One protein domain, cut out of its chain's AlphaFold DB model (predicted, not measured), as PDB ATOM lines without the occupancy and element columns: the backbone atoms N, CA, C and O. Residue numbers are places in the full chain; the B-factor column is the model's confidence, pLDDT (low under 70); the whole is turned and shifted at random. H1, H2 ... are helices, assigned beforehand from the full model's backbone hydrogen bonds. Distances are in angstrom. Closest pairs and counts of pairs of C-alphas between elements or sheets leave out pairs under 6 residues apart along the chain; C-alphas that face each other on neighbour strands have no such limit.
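AT A GLANCE: This is residues 2 to 16 and 31 to 212 of the 265 residues of an uncharacterized protein of Pyrrhoderma noxium (UniProt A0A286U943). Four long helices run side by side lengthwise, H1 beside H5, H5 beside H8, and H8 beside residues 189 to 196 of H11, while H3 slants away from the first part of H11 to make a V, with short H2 at its far end. H4, H9 and H10 lie at one end of the long helices, H6 at the other, and H7 packs on H5. The printed part has 197 residues with eleven named helices, H1 to H11 in order, and no named strand, an all-helix domain. The whole is loose, with a radius of gyration of the C-alphas of 20.2 A, and flat, spanning 62 by 48 by 24 A.

IN THESE COORDINATES: Find C-alpha 2 at (-31.000, -11.433, -33.586); from there H1 runs 20.7 A through residues 2 to 16. Next come H2, residues 31 to 37, H3, residues 40 to 61 and 29.6 A long, and H4, residues 64 to 70. At C-alpha 81, (-41.603, 2.116, -30.083), begins H5, residues 81 to 113, the longest helix at 47.7 A. H6 is residues 130 to 135, H7 141 to 144, and H8 149 to 168, 28.6 A long. H9 is residues 170 to 174 and H10 182 to 185. H11, residues 187 to 210, runs 34.7 A to C-alpha 210 at (-19.547, -4.593, -71.962).

HOW THE PARTS SIT: Start at H8, the hub, which has a kink of 26 degrees near residue 162. It touches H5 at a shallow tilt of 17 degrees, opposite ways, with the C-alphas of Glu 97 and Asn 150 closest at 4.6 A. It touches residues 189 to 196 of H11 at a shallow tilt of 4 degrees, opposite ways; closest are the C-alphas of Trp 158 and Pro 189, 5.2 A apart. With residues 161 to 168 it touches H4, the C-alphas of Ala 69 and Pro 165 closest at 4.7 A, and it only just touches H10, with 3 pairs of C-alphas within 8 A, the closest being Ala 162 and Leu 185 at 6.4 A. Residues 87 to 101 of H5 touch H1 at a shallow tilt of 8 degrees, the same way, the C-alphas of Trp 8 and Leu 94 closest at 6.9 A. Residues 100 to 103 of H5 touch H7, the C-alphas of Ala 100 and Leu 142 closest at 6.2 A. Residues 58 to 61 of H3 touch H11 at a steep tilt of 42 degrees, opposite ways, with the C-alphas of Leu 61 and Pro 188 closest at 5.2 A. H2 is close to H3 but not clearly touching, as are H6 to H5 and H9 to H10, the closest C-alphas being Arg 35 and Phe 43 at 6.5 A, Lys 111 and Val 133 at 5.6 A, and Ala 173 and Pro 182 at 5.8 A. Every O i to N i+4 pair is within hydrogen-bond range in H1, H2, H4, H5, H6 and H11; 14 of 18 are in H3, 14 of 16 in H8 and 0 of 1 in H9, where 1 of 2 O i to N i+3 pairs is, and H7 and H10 are too short for such a pair.

THE WHOLE: The two C-alphas farthest apart are those of Gln 130 and Glu 176, 64.0 A. Residues 17 to 30 are not printed, and C-alphas 16 and 31 are 16.7 A apart across the cut. The link from H5 to H6 is long, with 16 residues. Residues 47 to 53 of H3 stand free. The mean pLDDT of the printed part is 89.3; look for values under 70 at residues 74 to 77 and 169 to 183.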
ATOM      1  N   VAL A   2     -31.574 -10.136 -33.146       89.81
ATOM      2  CA  VAL A   2     -31.000 -11.433 -33.586       89.81
ATOM      3  C   VAL A   2     -31.847 -12.140 -34.648       89.81
ATOM      4  O   VAL A   2     -31.322 -12.513 -35.688       89.81
ATOM      5  N   THR A   3     -33.166 -12.241 -34.457       93.56
ATOM      6  CA  THR A   3     -34.069 -12.843 -35.454       93.56
ATOM      7  C   THR A   3     -33.959 -12.179 -36.830       93.56
ATOM      8  O   THR A   3     -33.917 -12.869 -37.841       93.56
ATOM      9  N   LEU A   4     -33.852 -10.846 -36.885       95.94
ATOM     10  CA  LEU A   4     -33.695 -10.107 -38.144       95.94
ATOM     11  C   LEU A   4     -32.349 -10.415 -38.809       95.94
ATOM     12  O   LEU A   4     -32.287 -10.534 -40.030       95.94
ATOM     13  N   GLN A   5     -31.287 -10.597 -38.018       94.19
ATOM     14  CA  GLN A   5     -29.980 -11.013 -38.531       94.19
ATOM     15  C   GLN A   5     -29.999 -12.436 -39.069       94.19
ATOM     16  O   GLN A   5     -29.471 -12.672 -40.147       94.19
ATOM     17  N   VAL A   6     -30.661 -13.365 -38.380       95.94
ATOM     18  CA  VAL A   6     -30.825 -14.740 -38.865       95.94
ATOM     19  C   VAL A   6     -31.585 -14.756 -40.192       95.94
ATOM     20  O   VAL A   6     -31.138 -15.404 -41.135       95.94
ATOM     21  N   ILE A   7     -32.676 -13.991 -40.316       97.75
ATOM     22  CA  ILE A   7     -33.416 -13.864 -41.586       97.75
ATOM     23  C   ILE A   7     -32.504 -13.308 -42.689       97.75
ATOM     24  O   ILE A   7     -32.451 -13.868 -43.787       97.75
ATOM     25  N   TRP A   8     -31.754 -12.239 -42.401       97.50
ATOM     26  CA  TRP A   8     -30.798 -11.654 -43.342       97.50
ATOM     27  C   TRP A   8     -29.706 -12.648 -43.768       97.50
ATOM     28  O   TRP A   8     -29.442 -12.776 -44.964       97.50
ATOM     29  N   MET A   9     -29.132 -13.403 -42.825       96.06
ATOM     30  CA  MET A   9     -28.105 -14.420 -43.078       96.06
ATOM     31  C   MET A   9     -28.635 -15.578 -43.921       96.06
ATOM     32  O   MET A   9     -27.956 -16.004 -44.856       96.06
ATOM     33  N   ILE A  10     -29.838 -16.082 -43.628       97.56
ATOM     34  CA  ILE A  10     -30.477 -17.147 -44.418       97.56
ATOM     35  C   ILE A  10     -30.697 -16.660 -45.850       97.56
ATOM     36  O   ILE A  10     -30.320 -17.350 -46.797       97.56
ATOM     37  N   ARG A  11     -31.238 -15.447 -46.022       96.75
ATOM     38  CA  ARG A  11     -31.443 -14.831 -47.340       96.75
ATOM     39  C   ARG A  11     -30.123 -14.674 -48.103       96.75
ATOM     40  O   ARG A  11     -30.047 -15.079 -49.264       96.75
ATOM     41  N   LEU A  12     -29.082 -14.142 -47.459       95.31
ATOM     42  CA  LEU A  12     -27.752 -13.969 -48.054       95.31
ATOM     43  C   LEU A  12     -27.133 -15.315 -48.459       95.31
ATOM     44  O   LEU A  12     -26.599 -15.450 -49.563       95.31
ATOM     45  N   SER A  13     -27.247 -16.321 -47.592       96.50
ATOM     46  CA  SER A  13     -26.726 -17.672 -47.829       96.50
ATOM     47  C   SER A  13     -27.452 -18.346 -48.988       96.50
ATOM     48  O   SER A  13     -26.808 -18.873 -49.891       96.50
ATOM     49  N   TYR A  14     -28.782 -18.254 -49.027       95.81
ATOM     50  CA  TYR A  14     -29.592 -18.745 -50.141       95.81
ATOM     51  C   TYR A  14     -29.211 -18.071 -51.467       95.81
ATOM     52  O   TYR A  14     -29.029 -18.750 -52.480       95.81
ATOM     53  N   ASN A  15     -29.037 -16.743 -51.470       94.81
ATOM     54  CA  ASN A  15     -28.651 -16.000 -52.670       94.81
ATOM     55  C   ASN A  15     -27.234 -16.354 -53.156       94.81
ATOM     56  O   ASN A  15     -26.984 -16.410 -54.359       94.81
ATOM     57  N   THR A  16     -26.315 -16.627 -52.233       92.38
ATOM     58  CA  THR A  16     -24.949 -17.076 -52.537       92.38
ATOM     59  C   THR A  16     -24.950 -18.497 -53.105       92.38
ATOM     60  O   THR A  16     -24.373 -18.736 -54.168       92.38
ATOM     61  N   TRP A  31     -12.562 -10.224 -59.579       92.19
ATOM     62  CA  TRP A  31     -11.169 -10.503 -59.236       92.19
ATOM     63  C   TRP A  31     -10.328 -10.820 -60.461       92.19
ATOM     64  O   TRP A  31      -9.223 -10.292 -60.584       92.19
ATOM     65  N   GLU A  32     -10.871 -11.583 -61.407       93.19
ATOM     66  CA  GLU A  32     -10.211 -11.851 -62.682       93.19
ATOM     67  C   GLU A  32      -9.952 -10.545 -63.451       93.19
ATOM     68  O   GLU A  32      -8.834 -10.279 -63.903       93.19
ATOM     69  N   VAL A  33     -10.966  -9.676 -63.548       94.75
ATOM     70  CA  VAL A  33     -10.831  -8.373 -64.214       94.75
ATOM     71  C   VAL A  33      -9.814  -7.483 -63.498       94.75
ATOM     72  O   VAL A  33      -9.019  -6.816 -64.161       94.75
ATOM     73  N   LEU A  34      -9.821  -7.453 -62.163       93.94
ATOM     74  CA  LEU A  34      -8.868  -6.662 -61.386       93.94
ATOM     75  C   LEU A  34      -7.435  -7.158 -61.598       93.94
ATOM     76  O   LEU A  34      -6.555  -6.347 -61.875       93.94
ATOM     77  N   ARG A  35      -7.213  -8.477 -61.554       94.25
ATOM     78  CA  ARG A  35      -5.902  -9.116 -61.747       94.25
ATOM     79  C   ARG A  35      -5.287  -8.789 -63.109       94.25
ATOM     80  O   ARG A  35      -4.073  -8.679 -63.217       94.25
ATOM     81  N   ARG A  36      -6.117  -8.587 -64.137       94.69
ATOM     82  CA  ARG A  36      -5.676  -8.154 -65.476       94.69
ATOM     83  C   ARG A  36      -5.331  -6.662 -65.558       94.69
ATOM     84  O   ARG A  36      -4.642  -6.261 -66.490       94.69
ATOM     85  N   LYS A  37      -5.818  -5.833 -64.628       93.75
ATOM     86  CA  LYS A  37      -5.638  -4.369 -64.636       93.75
ATOM     87  C   LYS A  37      -4.449  -3.878 -63.813       93.75
ATOM     88  O   LYS A  37      -4.070  -2.721 -63.971       93.75
ATOM     89  N   ILE A  38      -3.892  -4.707 -62.930       94.81
ATOM     90  CA  ILE A  38      -2.803  -4.304 -62.034       94.81
ATOM     91  C   ILE A  38      -1.604  -5.259 -62.103       94.81
ATOM     92  O   ILE A  38      -1.784  -6.446 -62.379       94.81
ATOM     93  N   PRO A  39      -0.375  -4.777 -61.831       96.81
ATOM     94  CA  PRO A  39       0.804  -5.635 -61.756       96.81
ATOM     95  C   PRO A  39       0.669  -6.725 -60.685       96.81
ATOM     96  O   PRO A  39       0.074  -6.504 -59.629       96.81
ATOM     97  N   ARG A  40       1.300  -7.885 -60.919       95.81
ATOM     98  CA  ARG A  40       1.244  -9.050 -60.011       95.81
ATOM     99  C   ARG A  40       1.660  -8.715 -58.577       95.81
ATOM    100  O   ARG A  40       0.964  -9.095 -57.643       95.81
ATOM    101  N   TRP A  41       2.748  -7.963 -58.398       96.50
ATOM    102  CA  TRP A  41       3.224  -7.568 -57.067       96.50
ATOM    103  C   TRP A  41       2.177  -6.734 -56.311       96.50
ATOM    104  O   TRP A  41       1.941  -6.966 -55.128       96.50
ATOM    105  N   PHE A  42       1.487  -5.820 -57.002       95.88
ATOM    106  CA  PHE A  42       0.463  -4.977 -56.386       95.88
ATOM    107  C   PHE A  42      -0.794  -5.786 -56.055       95.88
ATOM    108  O   PHE A  42      -1.397  -5.574 -55.009       95.88
ATOM    109  N   PHE A  43      -1.148  -6.778 -56.881       95.25
ATOM    110  CA  PHE A  43      -2.227  -7.720 -56.565       95.25
ATOM    111  C   PHE A  43      -1.953  -8.493 -55.262       95.25
ATOM    112  O   PHE A  43      -2.867  -8.664 -54.461       95.25
ATOM    113  N   HIS A  44      -0.704  -8.886 -54.986       95.19
ATOM    114  CA  HIS A  44      -0.349  -9.506 -53.702       95.19
ATOM    115  C   HIS A  44      -0.511  -8.549 -52.513       95.19
ATOM    116  O   HIS A  44      -1.033  -8.960 -51.478       95.19
ATOM    117  N   VAL A  45      -0.141  -7.271 -52.668       96.00
ATOM    118  CA  VAL A  45      -0.379  -6.241 -51.638       96.00
ATOM    119  C   VAL A  45      -1.878  -6.057 -51.392       96.00
ATOM    120  O   VAL A  45      -2.309  -6.035 -50.242       96.00
ATOM    121  N   VAL A  46      -2.688  -5.987 -52.454       94.12
ATOM    122  CA  VAL A  46      -4.154  -5.918 -52.350       94.12
ATOM    123  C   VAL A  46      -4.704  -7.150 -51.629       94.12
ATOM    124  O   VAL A  46      -5.521  -7.005 -50.726       94.12
ATOM    125  N   ASN A  47      -4.238  -8.355 -51.950       93.31
ATOM    126  CA  ASN A  47      -4.690  -9.563 -51.259       93.31
ATOM    127  C   ASN A  47      -4.364  -9.526 -49.762       93.31
ATOM    128  O   ASN A  47      -5.235  -9.809 -48.944       93.31
ATOM    129  N   LEU A  48      -3.144  -9.140 -49.387       95.44
ATOM    130  CA  LEU A  48      -2.754  -9.085 -47.981       95.44
ATOM    131  C   LEU A  48      -3.515  -7.987 -47.223       95.44
ATOM    132  O   LEU A  48      -4.140  -8.246 -46.200       95.44
ATOM    133  N   VAL A  49      -3.492  -6.756 -47.728       95.31
ATOM    134  CA  VAL A  49      -4.048  -5.604 -47.008       95.31
ATOM    135  C   VAL A  49      -5.568  -5.590 -47.092       95.31
ATOM    136  O   VAL A  49      -6.254  -5.468 -46.081       95.31
ATOM    137  N   PHE A  50      -6.124  -5.712 -48.291       92.69
ATOM    138  CA  PHE A  50      -7.558  -5.564 -48.472       92.69
ATOM    139  C   PHE A  50      -8.317  -6.849 -48.145       92.69
ATOM    140  O   PHE A  50      -9.254  -6.802 -47.352       92.69
ATOM    141  N   ILE A  51      -7.918  -7.992 -48.711       88.81
ATOM    142  CA  ILE A  51      -8.661  -9.249 -48.520       88.81
ATOM    143  C   ILE A  51      -8.377  -9.848 -47.141       88.81
ATOM    144  O   ILE A  51      -9.315 -10.121 -46.400       88.81
ATOM    145  N   ALA A  52      -7.111 -10.040 -46.766       92.62
ATOM    146  CA  ALA A  52      -6.793 -10.727 -45.517       92.62
ATOM    147  C   ALA A  52      -7.004  -9.843 -44.277       92.62
ATOM    148  O   ALA A  52      -7.439 -10.353 -43.248       92.62
ATOM    149  N   ILE A  53      -6.749  -8.533 -44.355       94.44
ATOM    150  CA  ILE A  53      -6.869  -7.639 -43.191       94.44
ATOM    151  C   ILE A  53      -8.202  -6.881 -43.201       94.44
ATOM    152  O   ILE A  53      -9.038  -7.099 -42.324       94.44
ATOM    153  N   ILE A  54      -8.439  -6.006 -44.187       93.12
ATOM    154  CA  ILE A  54      -9.598  -5.093 -44.169       93.12
ATOM    155  C   ILE A  54     -10.932  -5.851 -44.188       93.12
ATOM    156  O   ILE A  54     -11.815  -5.495 -43.412       93.12
ATOM    157  N   GLN A  55     -11.106  -6.893 -45.012       91.94
ATOM    158  CA  GLN A  55     -12.372  -7.649 -45.037       91.94
ATOM    159  C   GLN A  55     -12.673  -8.318 -43.690       91.94
ATOM    160  O   GLN A  55     -13.805  -8.238 -43.223       91.94
ATOM    161  N   ASN A  56     -11.677  -8.919 -43.028       92.50
ATOM    162  CA  ASN A  56     -11.877  -9.531 -41.709       92.50
ATOM    163  C   ASN A  56     -12.234  -8.491 -40.641       92.50
ATOM    164  O   ASN A  56     -13.125  -8.727 -39.828       92.50
ATOM    165  N   ILE A  57     -11.608  -7.310 -40.684       92.44
ATOM    166  CA  ILE A  57     -11.990  -6.194 -39.812       92.44
ATOM    167  C   ILE A  57     -13.438  -5.782 -40.095       92.44
ATOM    168  O   ILE A  57     -14.225  -5.678 -39.164       92.44
ATOM    169  N   LEU A  58     -13.829  -5.595 -41.356       91.75
ATOM    170  CA  LEU A  58     -15.199  -5.213 -41.718       91.75
ATOM    171  C   LEU A  58     -16.242  -6.256 -41.276       91.75
ATOM    172  O   LEU A  58     -17.306  -5.877 -40.784       91.75
ATOM    173  N   LEU A  59     -15.927  -7.549 -41.394       89.62
ATOM    174  CA  LEU A  59     -16.761  -8.642 -40.885       89.62
ATOM    175  C   LEU A  59     -16.864  -8.627 -39.360       89.62
ATOM    176  O   LEU A  59     -17.934  -8.880 -38.824       89.62
ATOM    177  N   PHE A  60     -15.794  -8.297 -38.644       89.88
ATOM    178  CA  PHE A  60     -15.878  -8.090 -37.200       89.88
ATOM    179  C   PHE A  60     -16.748  -6.870 -36.859       89.88
ATOM    180  O   PHE A  60     -17.615  -6.936 -35.986       89.88
ATOM    181  N   LEU A  61     -16.570  -5.762 -37.584       88.94
ATOM    182  CA  LEU A  61     -17.294  -4.514 -37.351       88.94
ATOM    183  C   LEU A  61     -18.818  -4.685 -37.521       88.94
ATOM    184  O   LEU A  61     -19.574  -4.057 -36.778       88.94
ATOM    185  N   ILE A  62     -19.295  -5.559 -38.418       87.94
ATOM    186  CA  ILE A  62     -20.740  -5.810 -38.599       87.94
ATOM    187  C   ILE A  62     -21.409  -6.438 -37.362       87.94
ATOM    188  O   ILE A  62     -22.618  -6.298 -37.184       87.94
ATOM    189  N   ALA A  63     -20.640  -7.099 -36.489       88.25
ATOM    190  CA  ALA A  63     -21.148  -7.734 -35.271       88.25
ATOM    191  C   ALA A  63     -21.289  -6.751 -34.094       88.25
ATOM    192  O   ALA A  63     -22.002  -7.039 -33.127       88.25
ATOM    193  N   ILE A  64     -20.645  -5.580 -34.171       86.19
ATOM    194  CA  ILE A  64     -20.613  -4.586 -33.089       86.19
ATOM    195  C   ILE A  64     -22.017  -4.124 -32.670       86.19
ATOM    196  O   ILE A  64     -22.274  -4.097 -31.465       86.19
ATOM    197  N   PRO A  65     -22.956  -3.794 -33.583       86.81
ATOM    198  CA  PRO A  65     -24.301  -3.398 -33.177       86.81
ATOM    199  C   PRO A  65     -25.020  -4.458 -32.335       86.81
ATOM    200  O   PRO A  65     -25.641  -4.125 -31.328       86.81
ATOM    201  N   THR A  66     -24.898  -5.736 -32.705       86.38
ATOM    202  CA  THR A  66     -25.515  -6.849 -31.966       86.38
ATOM    203  C   THR A  66     -24.888  -7.019 -30.597       86.38
ATOM    204  O   THR A  66     -25.606  -7.161 -29.610       86.38
ATOM    205  N   HIS A  67     -23.556  -6.981 -30.537       85.69
ATOM    206  CA  HIS A  67     -22.823  -7.034 -29.279       85.69
ATOM    207  C   HIS A  67     -23.276  -5.913 -28.340       85.69
ATOM    208  O   HIS A  67     -23.633  -6.172 -27.195       85.69
ATOM    209  N   ASN A  68     -23.341  -4.680 -28.846       81.62
ATOM    210  CA  ASN A  68     -23.735  -3.522 -28.051       81.62
ATOM    211  C   ASN A  68     -25.176  -3.628 -27.554       81.62
ATOM    212  O   ASN A  68     -25.427  -3.296 -26.403       81.62
ATOM    213  N   ALA A  69     -26.098  -4.142 -28.372       82.88
ATOM    214  CA  ALA A  69     -27.470  -4.402 -27.943       82.88
ATOM    215  C   ALA A  69     -27.550  -5.494 -26.857       82.88
ATOM    216  O   ALA A  69     -28.378  -5.400 -25.954       82.88
ATOM    217  N   ALA A  70     -26.688  -6.515 -26.915       84.38
ATOM    218  CA  ALA A  70     -26.681  -7.624 -25.959       84.38
ATOM    219  C   ALA A  70     -26.157  -7.230 -24.566       84.38
ATOM    220  O   ALA A  70     -26.604  -7.788 -23.563       84.38
ATOM    221  N   ILE A  71     -25.233  -6.267 -24.494       82.19
ATOM    222  CA  ILE A  71     -24.632  -5.806 -23.233       82.19
ATOM    223  C   ILE A  71     -25.388  -4.639 -22.579       82.19
ATOM    224  O   ILE A  71     -24.937  -4.134 -21.552       82.19
ATOM    225  N   LEU A  72     -26.521  -4.201 -23.143       74.62
ATOM    226  CA  LEU A  72     -27.320  -3.129 -22.546       74.62
ATOM    227  C   LEU A  72     -27.807  -3.511 -21.130       74.62
ATOM    228  O   LEU A  72     -28.184  -4.678 -20.900       74.62
ATOM    229  N   PRO A  73     -27.825  -2.545 -20.182       74.94
ATOM    230  CA  PRO A  73     -28.330  -2.758 -18.828       74.94
ATOM    231  C   PRO A  73     -29.743  -3.340 -18.832       74.94
ATOM    232  O   PRO A  73     -30.566  -2.990 -19.675       74.94
ATOM    233  N   THR A  74     -30.053  -4.214 -17.872       69.12
ATOM    234  CA  THR A  74     -31.353  -4.906 -17.776       69.12
ATOM    235  C   THR A  74     -32.549  -3.960 -17.737       69.12
ATOM    236  O   THR A  74     -33.587  -4.280 -18.307       69.12
ATOM    237  N   ASN A  75     -32.382  -2.788 -17.125       69.06
ATOM    238  CA  ASN A  75     -33.429  -1.773 -17.002       69.06
ATOM    239  C   ASN A  75     -33.793  -1.127 -18.353       69.06
ATOM    240  O   ASN A  75     -34.908  -0.644 -18.514       69.06
ATOM    241  N   ASP A  76     -32.892  -1.191 -19.339       67.25
ATOM    242  CA  ASP A  76     -33.084  -0.652 -20.690       67.25
ATOM    243  C   ASP A  76     -33.482  -1.727 -21.720       67.25
ATOM    244  O   ASP A  76     -33.569  -1.441 -22.912       67.25
ATOM    245  N   ARG A  77     -33.751  -2.973 -21.292       69.38
ATOM    246  CA  ARG A  77     -34.097  -4.092 -22.200       69.38
ATOM    247  C   ARG A  77     -35.568  -4.145 -22.622       69.38
ATOM    248  O   ARG A  77     -35.938  -5.020 -23.404       69.38
ATOM    249  N   GLY A  78     -36.417  -3.261 -22.100       80.50
ATOM    250  CA  GLY A  78     -37.820  -3.179 -22.507       80.50
ATOM    251  C   GLY A  78     -37.954  -2.716 -23.959       80.50
ATOM    252  O   GLY A  78     -37.311  -1.747 -24.353       80.50
ATOM    253  N   LEU A  79     -38.803  -3.386 -24.747       86.38
ATOM    254  CA  LEU A  79     -39.047  -3.001 -26.141       86.38
ATOM    255  C   LEU A  79     -39.706  -1.621 -26.212       86.38
ATOM    256  O   LEU A  79     -40.788  -1.403 -25.662       86.38
ATOM    257  N   ARG A  80     -39.072  -0.704 -26.940       88.69
ATOM    258  CA  ARG A  80     -39.552   0.656 -27.193       88.69
ATOM    259  C   ARG A  80     -40.231   0.741 -28.555       88.69
ATOM    260  O   ARG A  80     -40.031  -0.094 -29.433       88.69
ATOM    261  N   ILE A  81     -40.988   1.816 -28.776       91.75
ATOM    262  CA  ILE A  81     -41.603   2.116 -30.083       91.75
ATOM    263  C   ILE A  81     -40.543   2.133 -31.201       91.75
ATOM    264  O   ILE A  81     -40.791   1.629 -32.296       91.75
ATOM    265  N   SER A  82     -39.338   2.640 -30.912       92.00
ATOM    266  CA  SER A  82     -38.207   2.625 -31.846       92.00
ATOM    267  C   SER A  82     -37.835   1.219 -32.313       92.00
ATOM    268  O   SER A  82     -37.539   1.045 -33.492       92.00
ATOM    269  N   ASP A  83     -37.896   0.210 -31.441       92.31
ATOM    270  CA  ASP A  83     -37.552  -1.169 -31.797       92.31
ATOM    271  C   ASP A  83     -38.557  -1.758 -32.784       92.31
ATOM    272  O   ASP A  83     -38.163  -2.412 -33.751       92.31
ATOM    273  N   TYR A  84     -39.850  -1.483 -32.586       95.56
ATOM    274  CA  TYR A  84     -40.902  -1.912 -33.508       95.56
ATOM    275  C   TYR A  84     -40.781  -1.221 -34.868       95.56
ATOM    276  O   TYR A  84     -40.880  -1.886 -35.901       95.56
ATOM    277  N   ILE A  85     -40.510   0.089 -34.886       97.06
ATOM    278  CA  ILE A  85     -40.289   0.845 -36.128       97.06
ATOM    279  C   ILE A  85     -39.065   0.295 -36.869       97.06
ATOM    280  O   ILE A  85     -39.158  -0.025 -38.054       97.06
ATOM    281  N   LEU A  86     -37.930   0.133 -36.184       96.38
ATOM    282  CA  LEU A  86     -36.710  -0.408 -36.784       96.38
ATOM    283  C   LEU A  86     -36.908  -1.843 -37.280       96.38
ATOM    284  O   LEU A  86     -36.422  -2.184 -38.360       96.38
ATOM    285  N   ALA A  87     -37.635  -2.681 -36.540       97.25
ATOM    286  CA  ALA A  87     -37.948  -4.043 -36.960       97.25
ATOM    287  C   ALA A  87     -38.820  -4.060 -38.220       97.25
ATOM    288  O   ALA A  87     -38.488  -4.769 -39.171       97.25
ATOM    289  N   ALA A  88     -39.876  -3.245 -38.270       98.31
ATOM    290  CA  ALA A  88     -40.737  -3.120 -39.443       98.31
ATOM    291  C   ALA A  88     -39.952  -2.626 -40.670       98.31
ATOM    292  O   ALA A  88     -40.009  -3.252 -41.729       98.31
ATOM    293  N   LEU A  89     -39.149  -1.567 -40.518       98.50
ATOM    294  CA  LEU A  89     -38.288  -1.048 -41.587       98.50
ATOM    295  C   LEU A  89     -37.271  -2.091 -42.062       98.50
ATOM    296  O   LEU A  89     -37.040  -2.223 -43.265       98.50
ATOM    297  N   THR A  90     -36.691  -2.862 -41.141       98.31
ATOM    298  CA  THR A  90     -35.746  -3.936 -41.471       98.31
ATOM    299  C   THR A  90     -36.431  -5.045 -42.268       98.31
ATOM    300  O   THR A  90     -35.903  -5.470 -43.290       98.31
ATOM    301  N   LEU A  91     -37.620  -5.490 -41.855       98.50
ATOM    302  CA  LEU A  91     -38.380  -6.516 -42.577       98.50
ATOM    303  C   LEU A  91     -38.778  -6.047 -43.979       98.50
ATOM    304  O   LEU A  91     -38.568  -6.778 -44.943       98.50
ATOM    305  N   VAL A  92     -39.278  -4.815 -44.113       98.44
ATOM    306  CA  VAL A  92     -39.578  -4.217 -45.423       98.44
ATOM    307  C   VAL A  92     -38.321  -4.167 -46.291       98.44
ATOM    308  O   VAL A  92     -38.363  -4.568 -47.454       98.44
ATOM    309  N   THR A  93     -37.188  -3.747 -45.722       98.50
ATOM    310  CA  THR A  93     -35.895  -3.710 -46.422       98.50
ATOM    311  C   THR A  93     -35.499  -5.094 -46.935       98.50
ATOM    312  O   THR A  93     -35.164  -5.223 -48.108       98.50
ATOM    313  N   LEU A  94     -35.613  -6.136 -46.105       98.44
ATOM    314  CA  LEU A  94     -35.286  -7.515 -46.480       98.44
ATOM    315  C   LEU A  94     -36.239  -8.084 -47.541       98.44
ATOM    316  O   LEU A  94     -35.795  -8.812 -48.427       98.44
ATOM    317  N   ILE A  95     -37.529  -7.737 -47.500       98.25
ATOM    318  CA  ILE A  95     -38.506  -8.148 -48.524       98.25
ATOM    319  C   ILE A  95     -38.169  -7.510 -49.877       98.25
ATOM    320  O   ILE A  95     -38.186  -8.192 -50.907       98.25
ATOM    321  N   ILE A  96     -37.844  -6.212 -49.894       98.38
ATOM    322  CA  ILE A  96     -37.438  -5.508 -51.119       98.38
ATOM    323  C   ILE A  96     -36.120  -6.086 -51.640       98.38
ATOM    324  O   ILE A  96     -36.002  -6.347 -52.837       98.38
ATOM    325  N   GLU A  97     -35.160  -6.346 -50.753       98.38
ATOM    326  CA  GLU A  97     -33.879  -6.951 -51.105       98.38
ATOM    327  C   GLU A  97     -34.054  -8.331 -51.738       98.38
ATOM    328  O   GLU A  97     -33.557  -8.582 -52.835       98.38
ATOM    329  N   PHE A  98     -34.826  -9.203 -51.090       97.94
ATOM    330  CA  PHE A  98     -35.118 -10.538 -51.597       97.94
ATOM    331  C   PHE A  98     -35.858 -10.476 -52.935       97.94
ATOM    332  O   PHE A  98     -35.579 -11.257 -53.845       97.94
ATOM    333  N   THR A  99     -36.763  -9.510 -53.104       98.19
ATOM    334  CA  THR A  99     -37.429  -9.270 -54.389       98.19
ATOM    335  C   THR A  99     -36.426  -8.864 -55.468       98.19
ATOM    336  O   THR A  99     -36.467  -9.409 -56.571       98.19
ATOM    337  N   ALA A 100     -35.502  -7.951 -55.166       98.19
ATOM    338  CA  ALA A 100     -34.466  -7.504 -56.094       98.19
ATOM    339  C   ALA A 100     -33.503  -8.634 -56.494       98.19
ATOM    340  O   ALA A 100     -33.173  -8.759 -57.677       98.19
ATOM    341  N   ASP A 101     -33.098  -9.469 -55.535       97.56
ATOM    342  CA  ASP A 101     -32.265 -10.652 -55.773       97.56
ATOM    343  C   ASP A 101     -32.971 -11.658 -56.690       97.56
ATOM    344  O   ASP A 101     -32.381 -12.136 -57.662       97.56
ATOM    345  N   ASN A 102     -34.255 -11.940 -56.440       96.88
ATOM    346  CA  ASN A 102     -35.036 -12.837 -57.293       96.88
ATOM    347  C   ASN A 102     -35.273 -12.249 -58.690       96.88
ATOM    348  O   ASN A 102     -35.129 -12.976 -59.666       96.88
ATOM    349  N   GLN A 103     -35.533 -10.943 -58.823       97.38
ATOM    350  CA  GLN A 103     -35.624 -10.285 -60.134       97.38
ATOM    351  C   GLN A 103     -34.324 -10.444 -60.936       97.38
ATOM    352  O   GLN A 103     -34.360 -10.829 -62.105       97.38
ATOM    353  N   GLN A 104     -33.170 -10.198 -60.304       96.44
ATOM    354  CA  GLN A 104     -31.866 -10.362 -60.947       96.44
ATOM    355  C   GLN A 104     -31.621 -11.815 -61.353       96.44
ATOM    356  O   GLN A 104     -31.159 -12.078 -62.462       96.44
ATOM    357  N   TYR A 105     -31.921 -12.767 -60.472       94.75
ATOM    358  CA  TYR A 105     -31.735 -14.182 -60.771       94.75
ATOM    359  C   TYR A 105     -32.668 -14.672 -61.880       94.75
ATOM    360  O   TYR A 105     -32.217 -15.399 -62.764       94.75
ATOM    361  N   SER A 106     -33.937 -14.258 -61.859       95.00
ATOM    362  CA  SER A 106     -34.927 -14.559 -62.895       95.00
ATOM    363  C   SER A 106     -34.433 -14.080 -64.258       95.00
ATOM    364  O   SER A 106     -34.336 -14.871 -65.198       95.00
ATOM    365  N   TYR A 107     -33.964 -12.829 -64.336       95.94
ATOM    366  CA  TYR A 107     -33.369 -12.277 -65.552       95.94
ATOM    367  C   TYR A 107     -32.142 -13.069 -66.023       95.94
ATOM    368  O   TYR A 107     -32.058 -13.445 -67.191       95.94
ATOM    369  N   GLN A 108     -31.177 -13.347 -65.138       94.56
ATOM    370  CA  GLN A 108     -29.954 -14.069 -65.521       94.56
ATOM    371  C   GLN A 108     -30.223 -15.529 -65.896       94.56
ATOM    372  O   GLN A 108     -29.472 -16.112 -66.679       94.56
ATOM    373  N   SER A 109     -31.260 -16.142 -65.332       92.75
ATOM    374  CA  SER A 109     -31.693 -17.490 -65.700       92.75
ATOM    375  C   SER A 109     -32.314 -17.469 -67.090       92.75
ATOM    376  O   SER A 109     -31.813 -18.163 -67.970       92.75
ATOM    377  N   HIS A 110     -33.274 -16.574 -67.335       94.00
ATOM    378  CA  HIS A 110     -33.887 -16.402 -68.649       94.00
ATOM    379  C   HIS A 110     -32.860 -16.049 -69.734       94.00
ATOM    380  O   HIS A 110     -32.860 -16.636 -70.808       94.00
ATOM    381  N   LYS A 111     -31.910 -15.158 -69.444       94.00
ATOM    382  CA  LYS A 111     -30.828 -14.803 -70.374       94.00
ATOM    383  C   LYS A 111     -29.954 -16.000 -70.777       94.00
ATOM    384  O   LYS A 111     -29.396 -15.990 -71.869       94.00
ATOM    385  N   ARG A 112     -29.778 -16.988 -69.891       91.56
ATOM    386  CA  ARG A 112     -28.940 -18.174 -70.140       91.56
ATOM    387  C   ARG A 112     -29.712 -19.322 -70.782       91.56
ATOM    388  O   ARG A 112     -29.159 -19.982 -71.652       91.56
ATOM    389  N   SER A 113     -30.944 -19.579 -70.343       89.75
ATOM    390  CA  SER A 113     -31.721 -20.758 -70.752       89.75
ATOM    391  C   SER A 113     -32.916 -20.452 -71.655       89.75
ATOM    392  O   SER A 113     -33.483 -21.374 -72.225       89.75
ATOM    393  N   GLY A 114     -33.348 -19.193 -71.754       84.19
ATOM    394  CA  GLY A 114     -34.594 -18.791 -72.419       84.19
ATOM    395  C   GLY A 114     -35.870 -19.174 -71.659       84.19
ATOM    396  O   GLY A 114     -36.964 -18.798 -72.068       84.19
ATOM    397  N   VAL A 115     -35.760 -19.892 -70.537       79.44
ATOM    398  CA  VAL A 115     -36.916 -20.429 -69.806       79.44
ATOM    399  C   VAL A 115     -37.487 -19.378 -68.856       79.44
ATOM    400  O   VAL A 115     -36.754 -18.729 -68.106       79.44
ATOM    401  N   TYR A 116     -38.809 -19.221 -68.882       80.00
ATOM    402  CA  TYR A 116     -39.563 -18.465 -67.885       80.00
ATOM    403  C   TYR A 116     -40.005 -19.393 -66.748       80.00
ATOM    404  O   TYR A 116     -40.514 -20.483 -66.998       80.00
ATOM    405  N   VAL A 117     -39.817 -18.963 -65.498       79.69
ATOM    406  CA  VAL A 117     -40.215 -19.732 -64.311       79.69
ATOM    407  C   VAL A 117     -41.527 -19.165 -63.772       79.69
ATOM    408  O   VAL A 117     -41.548 -18.093 -63.174       79.69
ATOM    409  N   GLU A 118     -42.631 -19.884 -63.980       74.62
ATOM    410  CA  GLU A 118     -43.973 -19.419 -63.585       74.62
ATOM    411  C   GLU A 118     -44.150 -19.316 -62.062       74.62
ATOM    412  O   GLU A 118     -44.756 -18.365 -61.564       74.62
ATOM    413  N   ASN A 119     -43.559 -20.252 -61.316       79.06
ATOM    414  CA  ASN A 119     -43.675 -20.357 -59.858       79.06
ATOM    415  C   ASN A 119     -42.590 -19.578 -59.091       79.06
ATOM    416  O   ASN A 119     -42.258 -19.930 -57.961       79.06
ATOM    417  N   ASP A 120     -42.026 -18.522 -59.683       85.56
ATOM    418  CA  ASP A 120     -41.016 -17.688 -59.018       85.56
ATOM    419  C   ASP A 120     -41.629 -16.841 -57.877       85.56
ATOM    420  O   ASP A 120     -42.858 -16.755 -57.716       85.56
ATOM    421  N   TRP A 121     -40.781 -16.183 -57.085       92.06
ATOM    422  CA  TRP A 121     -41.182 -15.171 -56.106       92.06
ATOM    423  C   TRP A 121     -42.127 -14.149 -56.763       92.06
ATOM    424  O   TRP A 121     -41.788 -13.638 -57.831       92.06
ATOM    425  N   PRO A 122     -43.287 -13.796 -56.166       91.94
ATOM    426  CA  PRO A 122     -44.301 -12.972 -56.833       91.94
ATOM    427  C   PRO A 122     -43.765 -11.661 -57.424       91.94
ATOM    428  O   PRO A 122     -44.088 -11.314 -58.556       91.94
ATOM    429  N   GLY A 123     -42.871 -10.973 -56.705       90.88
ATOM    430  CA  GLY A 123     -42.245  -9.734 -57.179       90.88
ATOM    431  C   GLY A 123     -41.182  -9.916 -58.275       90.88
ATOM    432  O   GLY A 123     -40.657  -8.922 -58.774       90.88
ATOM    433  N   ALA A 124     -40.841 -11.152 -58.643       91.38
ATOM    434  CA  ALA A 124     -39.830 -11.506 -59.642       91.38
ATOM    435  C   ALA A 124     -40.399 -12.154 -60.916       91.38
ATOM    436  O   ALA A 124     -39.641 -12.401 -61.853       91.38
ATOM    437  N   ARG A 125     -41.722 -12.355 -60.995       92.00
ATOM    438  CA  ARG A 125     -42.451 -12.904 -62.159       92.00
ATOM    439  C   ARG A 125     -42.559 -11.899 -63.315       92.00
ATOM    440  O   ARG A 125     -43.645 -11.560 -63.779       92.00
ATOM    441  N   ILE A 126     -41.423 -11.362 -63.746       91.38
ATOM    442  CA  ILE A 126     -41.333 -10.417 -64.858       91.38
ATOM    443  C   ILE A 126     -41.183 -11.218 -66.150       91.38
ATOM    444  O   ILE A 126     -40.296 -12.061 -66.267       91.38
ATOM    445  N   ARG A 127     -42.039 -10.937 -67.136       90.62
ATOM    446  CA  ARG A 127     -41.887 -11.484 -68.487       90.62
ATOM    447  C   ARG A 127     -40.751 -10.753 -69.191       90.62
ATOM    448  O   ARG A 127     -40.895  -9.590 -69.563       90.62
ATOM    449  N   TRP A 128     -39.622 -11.436 -69.314       92.06
ATOM    450  CA  TRP A 128     -38.442 -10.941 -70.009       92.06
ATOM    451  C   TRP A 128     -38.634 -11.049 -71.519       92.06
ATOM    452  O   TRP A 128     -39.126 -12.064 -72.014       92.06
ATOM    453  N   THR A 129     -38.253 -10.004 -72.245       91.88
ATOM    454  CA  THR A 129     -38.365  -9.960 -73.706       91.88
ATOM    455  C   THR A 129     -37.019 -10.205 -74.378       91.88
ATOM    456  O   THR A 129     -35.952 -10.086 -73.767       91.88
ATOM    457  N   GLN A 130     -37.044 -10.479 -75.684       90.88
ATOM    458  CA  GLN A 130     -35.811 -10.606 -76.461       90.88
ATOM    459  C   GLN A 130     -34.988  -9.307 -76.453       90.88
ATOM    460  O   GLN A 130     -33.758  -9.351 -76.454       90.88
ATOM    461  N   ALA A 131     -35.651  -8.151 -76.365       91.19
ATOM    462  CA  ALA A 131     -34.995  -6.857 -76.206       91.19
ATOM    463  C   ALA A 131     -34.225  -6.762 -74.878       91.19
ATOM    464  O   ALA A 131     -33.094  -6.270 -74.842       91.19
ATOM    465  N   ASP A 132     -34.793  -7.291 -73.788       93.75
ATOM    466  CA  ASP A 132     -34.127  -7.337 -72.485       93.75
ATOM    467  C   ASP A 132     -32.868  -8.222 -72.518       93.75
ATOM    468  O   ASP A 132     -31.835  -7.886 -71.920       93.75
ATOM    469  N   VAL A 133     -32.930  -9.348 -73.235       93.44
ATOM    470  CA  VAL A 133     -31.791 -10.259 -73.432       93.44
ATOM    471  C   VAL A 133     -30.703  -9.594 -74.278       93.44
ATOM    472  O   VAL A 133     -29.537  -9.596 -73.873       93.44
ATOM    473  N   GLN A 134     -31.073  -8.964 -75.399       93.12
ATOM    474  CA  GLN A 134     -30.149  -8.249 -76.289       93.12
ATOM    475  C   GLN A 134     -29.453  -7.076 -75.590       93.12
ATOM    476  O   GLN A 134     -28.249  -6.877 -75.769       93.12
ATOM    477  N   ARG A 135     -30.170  -6.327 -74.740       94.88
ATOM    478  CA  ARG A 135     -29.578  -5.264 -73.910       94.88
ATOM    479  C   ARG A 135     -28.524  -5.807 -72.944       94.88
ATOM    480  O   ARG A 135     -27.544  -5.124 -72.650       94.88
ATOM    481  N   GLY A 136     -28.716  -7.029 -72.451       95.19
ATOM    482  CA  GLY A 136     -27.712  -7.783 -71.706       95.19
ATOM    483  C   GLY A 136     -27.619  -7.489 -70.205       95.19
ATOM    484  O   GLY A 136     -26.822  -8.142 -69.523       95.19
ATOM    485  N   PHE A 137     -28.438  -6.582 -69.672       96.94
ATOM    486  CA  PHE A 137     -28.618  -6.365 -68.234       96.94
ATOM    487  C   PHE A 137     -30.072  -5.997 -67.890       96.94
ATOM    488  O   PHE A 137     -30.824  -5.493 -68.732       96.94
ATOM    489  N   ILE A 138     -30.454  -6.238 -66.633       97.31
ATOM    490  CA  ILE A 138     -31.790  -5.953 -66.106       97.31
ATOM    491  C   ILE A 138     -32.044  -4.440 -65.998       97.31
ATOM    492  O   ILE A 138     -31.173  -3.676 -65.585       97.31
ATOM    493  N   THR A 139     -33.253  -4.005 -66.352       97.06
ATOM    494  CA  THR A 139     -33.713  -2.610 -66.186       97.06
ATOM    495  C   THR A 139     -35.165  -2.505 -65.717       97.06
ATOM    496  O   THR A 139     -35.632  -1.399 -65.469       97.06
ATOM    497  N   ARG A 140     -35.891  -3.625 -65.592       95.69
ATOM    498  CA  ARG A 140     -37.317  -3.669 -65.222       95.69
ATOM    499  C   ARG A 140     -37.504  -3.994 -63.735       95.69
ATOM    500  O   ARG A 140     -36.584  -4.460 -63.065       95.69
ATOM    501  N   GLY A 141     -38.707  -3.757 -63.214       96.38
ATOM    502  CA  GLY A 141     -39.020  -3.977 -61.800       96.38
ATOM    503  C   GLY A 141     -38.329  -2.954 -60.897       96.38
ATOM    504  O   GLY A 141     -38.300  -1.761 -61.208       96.38
ATOM    505  N   LEU A 142     -37.730  -3.407 -59.794       98.19
ATOM    506  CA  LEU A 142     -36.991  -2.531 -58.873       98.19
ATOM    507  C   LEU A 142     -35.767  -1.898 -59.554       98.19
ATOM    508  O   LEU A 142     -35.369  -0.783 -59.213       98.19
ATOM    509  N   TRP A 143     -35.231  -2.566 -60.579       98.31
ATOM    510  CA  TRP A 143     -34.091  -2.100 -61.363       98.31
ATOM    511  C   TRP A 143     -34.417  -0.886 -62.253       98.31
ATOM    512  O   TRP A 143     -33.512  -0.200 -62.727       98.31
ATOM    513  N   ALA A 144     -35.697  -0.554 -62.449       97.56
ATOM    514  CA  ALA A 144     -36.097   0.693 -63.108       97.56
ATOM    515  C   ALA A 144     -35.962   1.913 -62.180       97.56
ATOM    516  O   ALA A 144     -35.854   3.042 -62.656       97.56
ATOM    517  N   TRP A 145     -35.954   1.686 -60.862       97.69
ATOM    518  CA  TRP A 145     -35.930   2.723 -59.829       97.69
ATOM    519  C   TRP A 145     -34.548   2.906 -59.216       97.69
ATOM    520  O   TRP A 145     -34.142   4.032 -58.947       97.69
ATOM    521  N   SER A 146     -33.805   1.824 -59.029       98.44
ATOM    522  CA  SER A 146     -32.427   1.840 -58.546       98.44
ATOM    523  C   SER A 146     -31.598   0.916 -59.419       98.44
ATOM    524  O   SER A 146     -32.073  -0.139 -59.813       98.44
ATOM    525  N   ARG A 147     -30.356   1.284 -59.733       98.25
ATOM    526  CA  ARG A 147     -29.473   0.419 -60.523       98.25
ATOM    527  C   ARG A 147     -28.927  -0.756 -59.731       98.25
ATOM    528  O   ARG A 147     -28.444  -1.689 -60.352       98.25
ATOM    529  N   HIS A 148     -28.973  -0.679 -58.403       98.12
ATOM    530  CA  HIS A 148     -28.554  -1.737 -57.484       98.12
ATOM    531  C   HIS A 148     -29.502  -1.750 -56.272       98.12
ATOM    532  O   HIS A 148     -29.107  -1.345 -55.176       98.12
ATOM    533  N   PRO A 149     -30.781  -2.132 -56.459       98.25
ATOM    534  CA  PRO A 149     -31.782  -2.077 -55.397       98.25
ATOM    535  C   PRO A 149     -31.432  -3.015 -54.238       98.25
ATOM    536  O   PRO A 149     -31.547  -2.615 -53.085       98.25
ATOM    537  N   ASN A 150     -30.912  -4.210 -54.528       97.44
ATOM    538  CA  ASN A 150     -30.438  -5.137 -53.501       97.44
ATOM    539  C   ASN A 150     -29.264  -4.555 -52.696       97.44
ATOM    540  O   ASN A 150     -29.313  -4.554 -51.475       97.44
ATOM    541  N   PHE A 151     -28.262  -3.954 -53.344       97.38
ATOM    542  CA  PHE A 151     -27.147  -3.324 -52.623       97.38
ATOM    543  C   PHE A 151     -27.580  -2.104 -51.808       97.38
ATOM    544  O   PHE A 151     -26.964  -1.803 -50.787       97.38
ATOM    545  N   ALA A 152     -28.597  -1.367 -52.257       97.69
ATOM    546  CA  ALA A 152     -29.168  -0.272 -51.481       97.69
ATOM    547  C   ALA A 152     -29.871  -0.794 -50.217       97.69
ATOM    548  O   ALA A 152     -29.697  -0.223 -49.140       97.69
ATOM    549  N   CYS A 153     -30.627  -1.887 -50.334       98.31
ATOM    550  CA  CYS A 153     -31.255  -2.547 -49.194       98.31
ATOM    551  C   CYS A 153     -30.224  -3.138 -48.227       98.31
ATOM    552  O   CYS A 153     -30.346  -2.910 -47.031       98.31
ATOM    553  N   GLU A 154     -29.178  -3.790 -48.727       97.19
ATOM    554  CA  GLU A 154     -28.082  -4.340 -47.920       97.19
ATOM    555  C   GLU A 154     -27.398  -3.238 -47.079       97.19
ATOM    556  O   GLU A 154     -27.263  -3.349 -45.862       97.19
ATOM    557  N   GLN A 155     -27.079  -2.096 -47.700       96.56
ATOM    558  CA  GLN A 155     -26.546  -0.919 -46.998       96.56
ATOM    559  C   GLN A 155     -27.530  -0.364 -45.956       96.56
ATOM    560  O   GLN A 155     -27.140  -0.006 -44.844       96.56
ATOM    561  N   THR A 156     -28.818  -0.310 -46.305       97.25
ATOM    562  CA  THR A 156     -29.882   0.154 -45.404       97.25
ATOM    563  C   THR A 156     -30.032  -0.783 -44.207       97.25
ATOM    564  O   THR A 156     -30.182  -0.313 -43.082       97.25
ATOM    565  N   PHE A 157     -29.923  -2.097 -44.417       97.06
ATOM    566  CA  PHE A 157     -29.977  -3.103 -43.364       97.06
ATOM    567  C   PHE A 157     -28.888  -2.858 -42.314       97.06
ATOM    568  O   PHE A 157     -29.216  -2.752 -41.133       97.06
ATOM    569  N   TRP A 158     -27.623  -2.676 -42.709       95.25
ATOM    570  CA  TRP A 158     -26.540  -2.423 -41.746       95.25
ATOM    571  C   TRP A 158     -26.748  -1.136 -40.947       95.25
ATOM    572  O   TRP A 158     -26.496  -1.108 -39.741       95.25
ATOM    573  N   ILE A 159     -27.241  -0.082 -41.600       94.88
ATOM    574  CA  ILE A 159     -27.562   1.188 -40.944       94.88
ATOM    575  C   ILE A 159     -28.691   0.992 -39.918       94.88
ATOM    576  O   ILE A 159     -28.559   1.428 -38.776       94.88
ATOM    577  N   LEU A 160     -29.769   0.289 -40.280       95.31
ATOM    578  CA  LEU A 160     -30.871  -0.019 -39.362       95.31
ATOM    579  C   LEU A 160     -30.406  -0.874 -38.175       95.31
ATOM    580  O   LEU A 160     -30.810  -0.609 -37.044       95.31
ATOM    581  N   GLN A 161     -29.523  -1.854 -38.402       92.75
ATOM    582  CA  GLN A 161     -28.939  -2.659 -37.324       92.75
ATOM    583  C   GLN A 161     -28.131  -1.803 -36.342       92.75
ATOM    584  O   GLN A 161     -28.237  -2.015 -35.136       92.75
ATOM    585  N   ALA A 162     -27.377  -0.815 -36.829       90.88
ATOM    586  CA  ALA A 162     -26.645   0.114 -35.969       90.88
ATOM    587  C   ALA A 162     -27.568   0.999 -35.117       90.88
ATOM    588  O   ALA A 162     -27.210   1.330 -33.989       90.88
ATOM    589  N   PHE A 163     -28.765   1.337 -35.606       91.12
ATOM    590  CA  PHE A 163     -29.705   2.178 -34.863       91.12
ATOM    591  C   PHE A 163     -30.394   1.487 -33.681       91.12
ATOM    592  O   PHE A 163     -30.783   2.190 -32.753       91.12
ATOM    593  N   PHE A 164     -30.509   0.153 -33.654       89.56
ATOM    594  CA  PHE A 164     -31.117  -0.565 -32.520       89.56
ATOM    595  C   PHE A 164     -30.461  -0.216 -31.170       89.56
ATOM    596  O   PHE A 164     -31.142   0.354 -30.319       89.56
ATOM    597  N   PRO A 165     -29.155  -0.478 -30.951       85.31
ATOM    598  CA  PRO A 165     -28.516  -0.145 -29.678       85.31
ATOM    599  C   PRO A 165     -28.452   1.368 -29.409       85.31
ATOM    600  O   PRO A 165     -28.477   1.773 -28.251       85.31
ATOM    601  N   ILE A 166     -28.400   2.204 -30.456       84.25
ATOM    602  CA  ILE A 166     -28.367   3.673 -30.322       84.25
ATOM    603  C   ILE A 166     -29.686   4.201 -29.744       84.25
ATOM    604  O   ILE A 166     -29.674   5.047 -28.854       84.25
ATOM    605  N   LEU A 167     -30.826   3.719 -30.247       86.12
ATOM    606  CA  LEU A 167     -32.148   4.186 -29.815       86.12
ATOM    607  C   LEU A 167     -32.641   3.487 -28.540       86.12
ATOM    608  O   LEU A 167     -33.444   4.063 -27.801       86.12
ATOM    609  N   ALA A 168     -32.154   2.275 -28.263       80.44
ATOM    610  CA  ALA A 168     -32.482   1.540 -27.044       80.44
ATOM    611  C   ALA A 168     -31.942   2.231 -25.782       80.44
ATOM    612  O   ALA A 168     -32.605   2.218 -24.748       80.44
ATOM    613  N   ALA A 169     -30.784   2.891 -25.870       69.81
ATOM    614  CA  ALA A 169     -30.153   3.537 -24.726       69.81
ATOM    615  C   ALA A 169     -29.679   4.962 -25.076       69.81
ATOM    616  O   ALA A 169     -28.505   5.177 -25.385       69.81
ATOM    617  N   PRO A 170     -30.573   5.969 -25.000       59.72
ATOM    618  CA  PRO A 170     -30.249   7.362 -25.325       59.72
ATOM    619  C   PRO A 170     -29.135   7.946 -24.438       59.72
ATOM    620  O   PRO A 170     -28.449   8.875 -24.855       59.72
ATOM    621  N   HIS A 171     -28.901   7.356 -23.258       55.44
ATOM    622  CA  HIS A 171     -27.831   7.721 -22.323       55.44
ATOM    623  C   HIS A 171     -26.490   7.010 -22.588       55.44
ATOM    624  O   HIS A 171     -25.523   7.262 -21.880       55.44
ATOM    625  N   VAL A 172     -26.363   6.161 -23.622       51.69
ATOM    626  CA  VAL A 172     -25.056   5.582 -24.025       51.69
ATOM    627  C   VAL A 172     -24.056   6.668 -24.438       51.69
ATOM    628  O   VAL A 172     -22.850   6.445 -24.369       51.69
ATOM    629  N   ALA A 173     -24.532   7.871 -24.774       46.62
ATOM    630  CA  ALA A 173     -23.693   9.056 -24.940       46.62
ATOM    631  C   ALA A 173     -22.941   9.483 -23.653       46.62
ATOM    632  O   ALA A 173     -21.939  10.187 -23.753       46.62
ATOM    633  N   GLU A 174     -23.384   9.038 -22.474       47.91
ATOM    634  CA  GLU A 174     -22.899   9.452 -21.149       47.91
ATOM    635  C   GLU A 174     -22.375   8.264 -20.321       47.91
ATOM    636  O   GLU A 174     -22.545   8.204 -19.106       47.91
ATOM    637  N   THR A 175     -21.731   7.277 -20.951       46.94
ATOM    638  CA  THR A 175     -21.058   6.221 -20.178       46.94
ATOM    639  C   THR A 175     -19.716   6.721 -19.627       46.94
ATOM    640  O   THR A 175     -18.738   6.912 -20.355       46.94
ATOM    641  N   GLU A 176     -19.693   6.929 -18.309       49.88
ATOM    642  CA  GLU A 176     -18.531   7.119 -17.430       49.88
ATOM    643  C   GLU A 176     -17.564   5.922 -17.530       49.88
ATOM    644  O   GLU A 176     -17.614   4.993 -16.733       49.88
ATOM    645  N   GLN A 177     -16.733   5.926 -18.577       46.03
ATOM    646  CA  GLN A 177     -15.394   5.327 -18.712       46.03
ATOM    647  C   GLN A 177     -14.988   5.436 -20.191       46.03
ATOM    648  O   GLN A 177     -15.124   4.510 -20.987       46.03
ATOM    649  N   GLY A 178     -14.494   6.622 -20.564       47.28
ATOM    650  CA  GLY A 178     -13.868   6.871 -21.864       47.28
ATOM    651  C   GLY A 178     -14.843   7.124 -23.016       47.28
ATOM    652  O   GLY A 178     -14.993   6.272 -23.884       47.28
ATOM    653  N   LYS A 179     -15.448   8.323 -23.042       46.38
ATOM    654  CA  LYS A 179     -16.035   9.046 -24.197       46.38
ATOM    655  C   LYS A 179     -16.108   8.247 -25.516       46.38
ATOM    656  O   LYS A 179     -15.381   8.541 -26.467       46.38
ATOM    657  N   ARG A 180     -17.010   7.267 -25.625       52.22
ATOM    658  CA  ARG A 180     -17.399   6.718 -26.930       52.22
ATOM    659  C   ARG A 180     -18.516   7.599 -27.468       52.22
ATOM    660  O   ARG A 180     -19.629   7.576 -26.963       52.22
ATOM    661  N   THR A 181     -18.215   8.418 -28.472       55.00
ATOM    662  CA  THR A 181     -19.247   9.214 -29.142       55.00
ATOM    663  C   THR A 181     -20.268   8.275 -29.805       55.00
ATOM    664  O   THR A 181     -19.859   7.283 -30.414       55.00
ATOM    665  N   PRO A 182     -21.583   8.577 -29.776       58.50
ATOM    666  CA  PRO A 182     -22.611   7.788 -30.473       58.50
ATOM    667  C   PRO A 182     -22.306   7.561 -31.964       58.50
ATOM    668  O   PRO A 182     -22.712   6.564 -32.553       58.50
ATOM    669  N   ILE A 183     -21.517   8.456 -32.566       63.00
ATOM    670  CA  ILE A 183     -21.036   8.379 -33.951       63.00
ATOM    671  C   ILE A 183     -20.174   7.130 -34.192       63.00
ATOM    672  O   ILE A 183     -20.258   6.536 -35.268       63.00
ATOM    673  N   ALA A 184     -19.394   6.676 -33.203       71.50
ATOM    674  CA  ALA A 184     -18.558   5.483 -33.334       71.50
ATOM    675  C   ALA A 184     -19.378   4.216 -33.640       71.50
ATOM    676  O   ALA A 184     -18.888   3.313 -34.315       71.50
ATOM    677  N   LEU A 185     -20.645   4.177 -33.214       74.88
ATOM    678  CA  LEU A 185     -21.574   3.070 -33.457       74.88
ATOM    679  C   LEU A 185     -22.035   2.986 -34.921       74.88
ATOM    680  O   LEU A 185     -22.457   1.924 -35.373       74.88
ATOM    681  N   ILE A 186     -21.917   4.085 -35.670       82.44
ATOM    682  CA  ILE A 186     -22.305   4.188 -37.084       82.44
ATOM    683  C   ILE A 186     -21.080   4.013 -38.007       82.44
ATOM    684  O   ILE A 186     -21.229   3.787 -39.207       82.44
ATOM    685  N   ILE A 187     -19.851   4.029 -37.473       85.31
ATOM    686  CA  ILE A 187     -18.633   3.781 -38.266       85.31
ATOM    687  C   ILE A 187     -18.680   2.420 -38.987       85.31
ATOM    688  O   ILE A 187     -18.412   2.405 -40.191       85.31
ATOM    689  N   PRO A 188     -19.056   1.295 -38.337       86.69
ATOM    690  CA  PRO A 188     -19.163  -0.001 -39.005       86.69
ATOM    691  C   PRO A 188     -20.032  -0.014 -40.274       86.69
ATOM    692  O   PRO A 188     -19.499  -0.339 -41.341       86.69
ATOM    693  N   PRO A 189     -21.330   0.362 -40.230       91.25
ATOM    694  CA  PRO A 189     -22.148   0.359 -41.437       91.25
ATOM    695  C   PRO A 189     -21.650   1.373 -42.472       91.25
ATOM    696  O   PRO A 189     -21.710   1.077 -43.660       91.25
ATOM    697  N   LEU A 190     -21.099   2.528 -42.076       91.62
ATOM    698  CA  LEU A 190     -20.558   3.498 -43.039       91.62
ATOM    699  C   LEU A 190     -19.332   2.970 -43.786       91.62
ATOM    700  O   LEU A 190     -19.226   3.172 -44.997       91.62
ATOM    701  N   ALA A 191     -18.426   2.273 -43.096       92.44
ATOM    702  CA  ALA A 191     -17.264   1.651 -43.721       92.44
ATOM    703  C   ALA A 191     -17.687   0.578 -44.741       92.44
ATOM    704  O   ALA A 191     -17.165   0.542 -45.859       92.44
ATOM    705  N   LEU A 192     -18.691  -0.237 -44.398       92.75
ATOM    706  CA  LEU A 192     -19.284  -1.217 -45.310       92.75
ATOM    707  C   LEU A 192     -19.982  -0.550 -46.506       92.75
ATOM    708  O   LEU A 192     -19.768  -0.960 -47.648       92.75
ATOM    709  N   CYS A 193     -20.753   0.518 -46.281       94.38
ATOM    710  CA  CYS A 193     -21.385   1.298 -47.349       94.38
ATOM    711  C   CYS A 193     -20.351   1.902 -48.306       94.38
ATOM    712  O   CYS A 193     -20.533   1.848 -49.523       94.38
ATOM    713  N   LEU A 194     -19.238   2.432 -47.789       94.62
ATOM    714  CA  LEU A 194     -18.159   2.979 -48.614       94.62
ATOM    715  C   LEU A 194     -17.494   1.891 -49.465       94.62
ATOM    716  O   LEU A 194     -17.297   2.083 -50.671       94.62
ATOM    717  N   LEU A 195     -17.209   0.730 -48.868       93.50
ATOM    718  CA  LEU A 195     -16.720  -0.439 -49.595       93.50
ATOM    719  C   LEU A 195     -17.694  -0.832 -50.717       93.50
ATOM    720  O   LEU A 195     -17.282  -1.011 -51.867       93.50
ATOM    721  N   PHE A 196     -18.986  -0.941 -50.408       92.81
ATOM    722  CA  PHE A 196     -20.015  -1.297 -51.383       92.81
ATOM    723  C   PHE A 196     -20.144  -0.248 -52.482       92.81
ATOM    724  O   PHE A 196     -20.287  -0.609 -53.650       92.81
ATOM    725  N   TYR A 197     -20.020   1.038 -52.164       95.75
ATOM    726  CA  TYR A 197     -20.012   2.110 -53.153       95.75
ATOM    727  C   TYR A 197     -18.843   1.964 -54.136       95.75
ATOM    728  O   TYR A 197     -19.046   2.037 -55.358       95.75
ATOM    729  N   ALA A 198     -17.627   1.745 -53.626       94.88
ATOM    730  CA  ALA A 198     -16.432   1.556 -54.445       94.88
ATOM    731  C   ALA A 198     -16.553   0.294 -55.315       94.88
ATOM    732  O   ALA A 198     -16.386   0.355 -56.536       94.88
ATOM    733  N   SER A 199     -16.955  -0.821 -54.705       94.44
ATOM    734  CA  SER A 199     -17.164  -2.108 -55.374       94.44
ATOM    735  C   SER A 199     -18.239  -2.027 -56.461       94.44
ATOM    736  O   SER A 199     -18.029  -2.473 -57.588       94.44
ATOM    737  N   THR A 200     -19.358  -1.359 -56.179       96.50
ATOM    738  CA  THR A 200     -20.427  -1.110 -57.156       96.50
ATOM    739  C   THR A 200     -19.919  -0.266 -58.314       96.50
ATOM    740  O   THR A 200     -20.214  -0.561 -59.466       96.50
ATOM    741  N   SER A 201     -19.124   0.770 -58.044       97.06
ATOM    742  CA  SER A 201     -18.564   1.626 -59.096       97.06
ATOM    743  C   SER A 201     -17.615   0.850 -60.015       97.06
ATOM    744  O   SER A 201     -17.658   1.034 -61.234       97.06
ATOM    745  N   PHE A 202     -16.829  -0.075 -59.460       96.31
ATOM    746  CA  PHE A 202     -16.026  -1.004 -60.251       96.31
ATOM    747  C   PHE A 202     -16.907  -1.937 -61.095       96.31
ATOM    748  O   PHE A 202     -16.698  -2.030 -62.306       96.31
ATOM    749  N   THR A 203     -17.942  -2.541 -60.508       96.62
ATOM    750  CA  THR A 203     -18.927  -3.369 -61.225       96.62
ATOM    751  C   THR A 203     -19.593  -2.610 -62.375       96.62
ATOM    752  O   THR A 203     -19.680  -3.126 -63.489       96.62
ATOM    753  N   GLU A 204     -20.016  -1.363 -62.146       97.81
ATOM    754  CA  GLU A 204     -20.600  -0.506 -63.182       97.81
ATOM    755  C   GLU A 204     -19.601  -0.220 -64.308       97.81
ATOM    756  O   GLU A 204     -20.013  -0.161 -65.461       97.81
ATOM    757  N   SER A 205     -18.304  -0.076 -64.010       97.19
ATOM    758  CA  SER A 205     -17.276   0.118 -65.045       97.19
ATOM    759  C   SER A 205     -17.134  -1.102 -65.961       97.19
ATOM    760  O   SER A 205     -16.953  -0.954 -67.168       97.19
ATOM    761  N   ILE A 206     -17.275  -2.313 -65.411       97.38
ATOM    762  CA  ILE A 206     -17.230  -3.557 -66.190       97.38
ATOM    763  C   ILE A 206     -18.463  -3.644 -67.092       97.38
ATOM    764  O   ILE A 206     -18.338  -3.887 -68.292       97.38
ATOM    765  N   SER A 207     -19.647  -3.393 -66.530       97.31
ATOM    766  CA  SER A 207     -20.903  -3.383 -67.284       97.31
ATOM    767  C   SER A 207     -20.922  -2.304 -68.363       97.31
ATOM    768  O   SER A 207     -21.393  -2.557 -69.466       97.31
ATOM    769  N   GLU A 208     -20.366  -1.123 -68.084       97.38
ATOM    770  CA  GLU A 208     -20.235  -0.049 -69.067       97.38
ATOM    771  C   GLU A 208     -19.306  -0.442 -70.217       97.38
ATOM    772  O   GLU A 208     -19.643  -0.197 -71.368       97.38
ATOM    773  N   ASN A 209     -18.187  -1.112 -69.941       96.50
ATOM    774  CA  ASN A 209     -17.308  -1.601 -71.002       96.50
ATOM    775  C   ASN A 209     -17.978  -2.685 -71.857       96.50
ATOM    776  O   ASN A 209     -17.757  -2.733 -73.065       96.50
ATOM    777  N   LYS A 210     -18.817  -3.535 -71.252       96.00
ATOM    778  CA  LYS A 210     -19.547  -4.593 -71.962       96.00
ATOM    779  C   LYS A 210     -20.735  -4.062 -72.770       96.00
ATOM    780  O   LYS A 210     -21.009  -4.567 -73.854       96.00
ATOM    781  N   TYR A 211     -21.423  -3.037 -72.264       96.75
ATOM    782  CA  TYR A 211     -22.634  -2.465 -72.861       96.75
ATOM    783  C   TYR A 211     -22.556  -0.923 -72.958       96.75
ATOM    784  O   TYR A 211     -23.363  -0.227 -72.334       96.75
ATOM    785  N   PRO A 212     -21.631  -0.341 -73.752       96.31
ATOM    786  CA  PRO A 212     -21.274   1.079 -73.642       96.31
ATOM    787  C   PRO A 212     -22.426   2.055 -73.860       96.31
ATOM    788  O   PRO A 212     -22.589   3.002 -73.095       96.31
TER     789      PRO A 212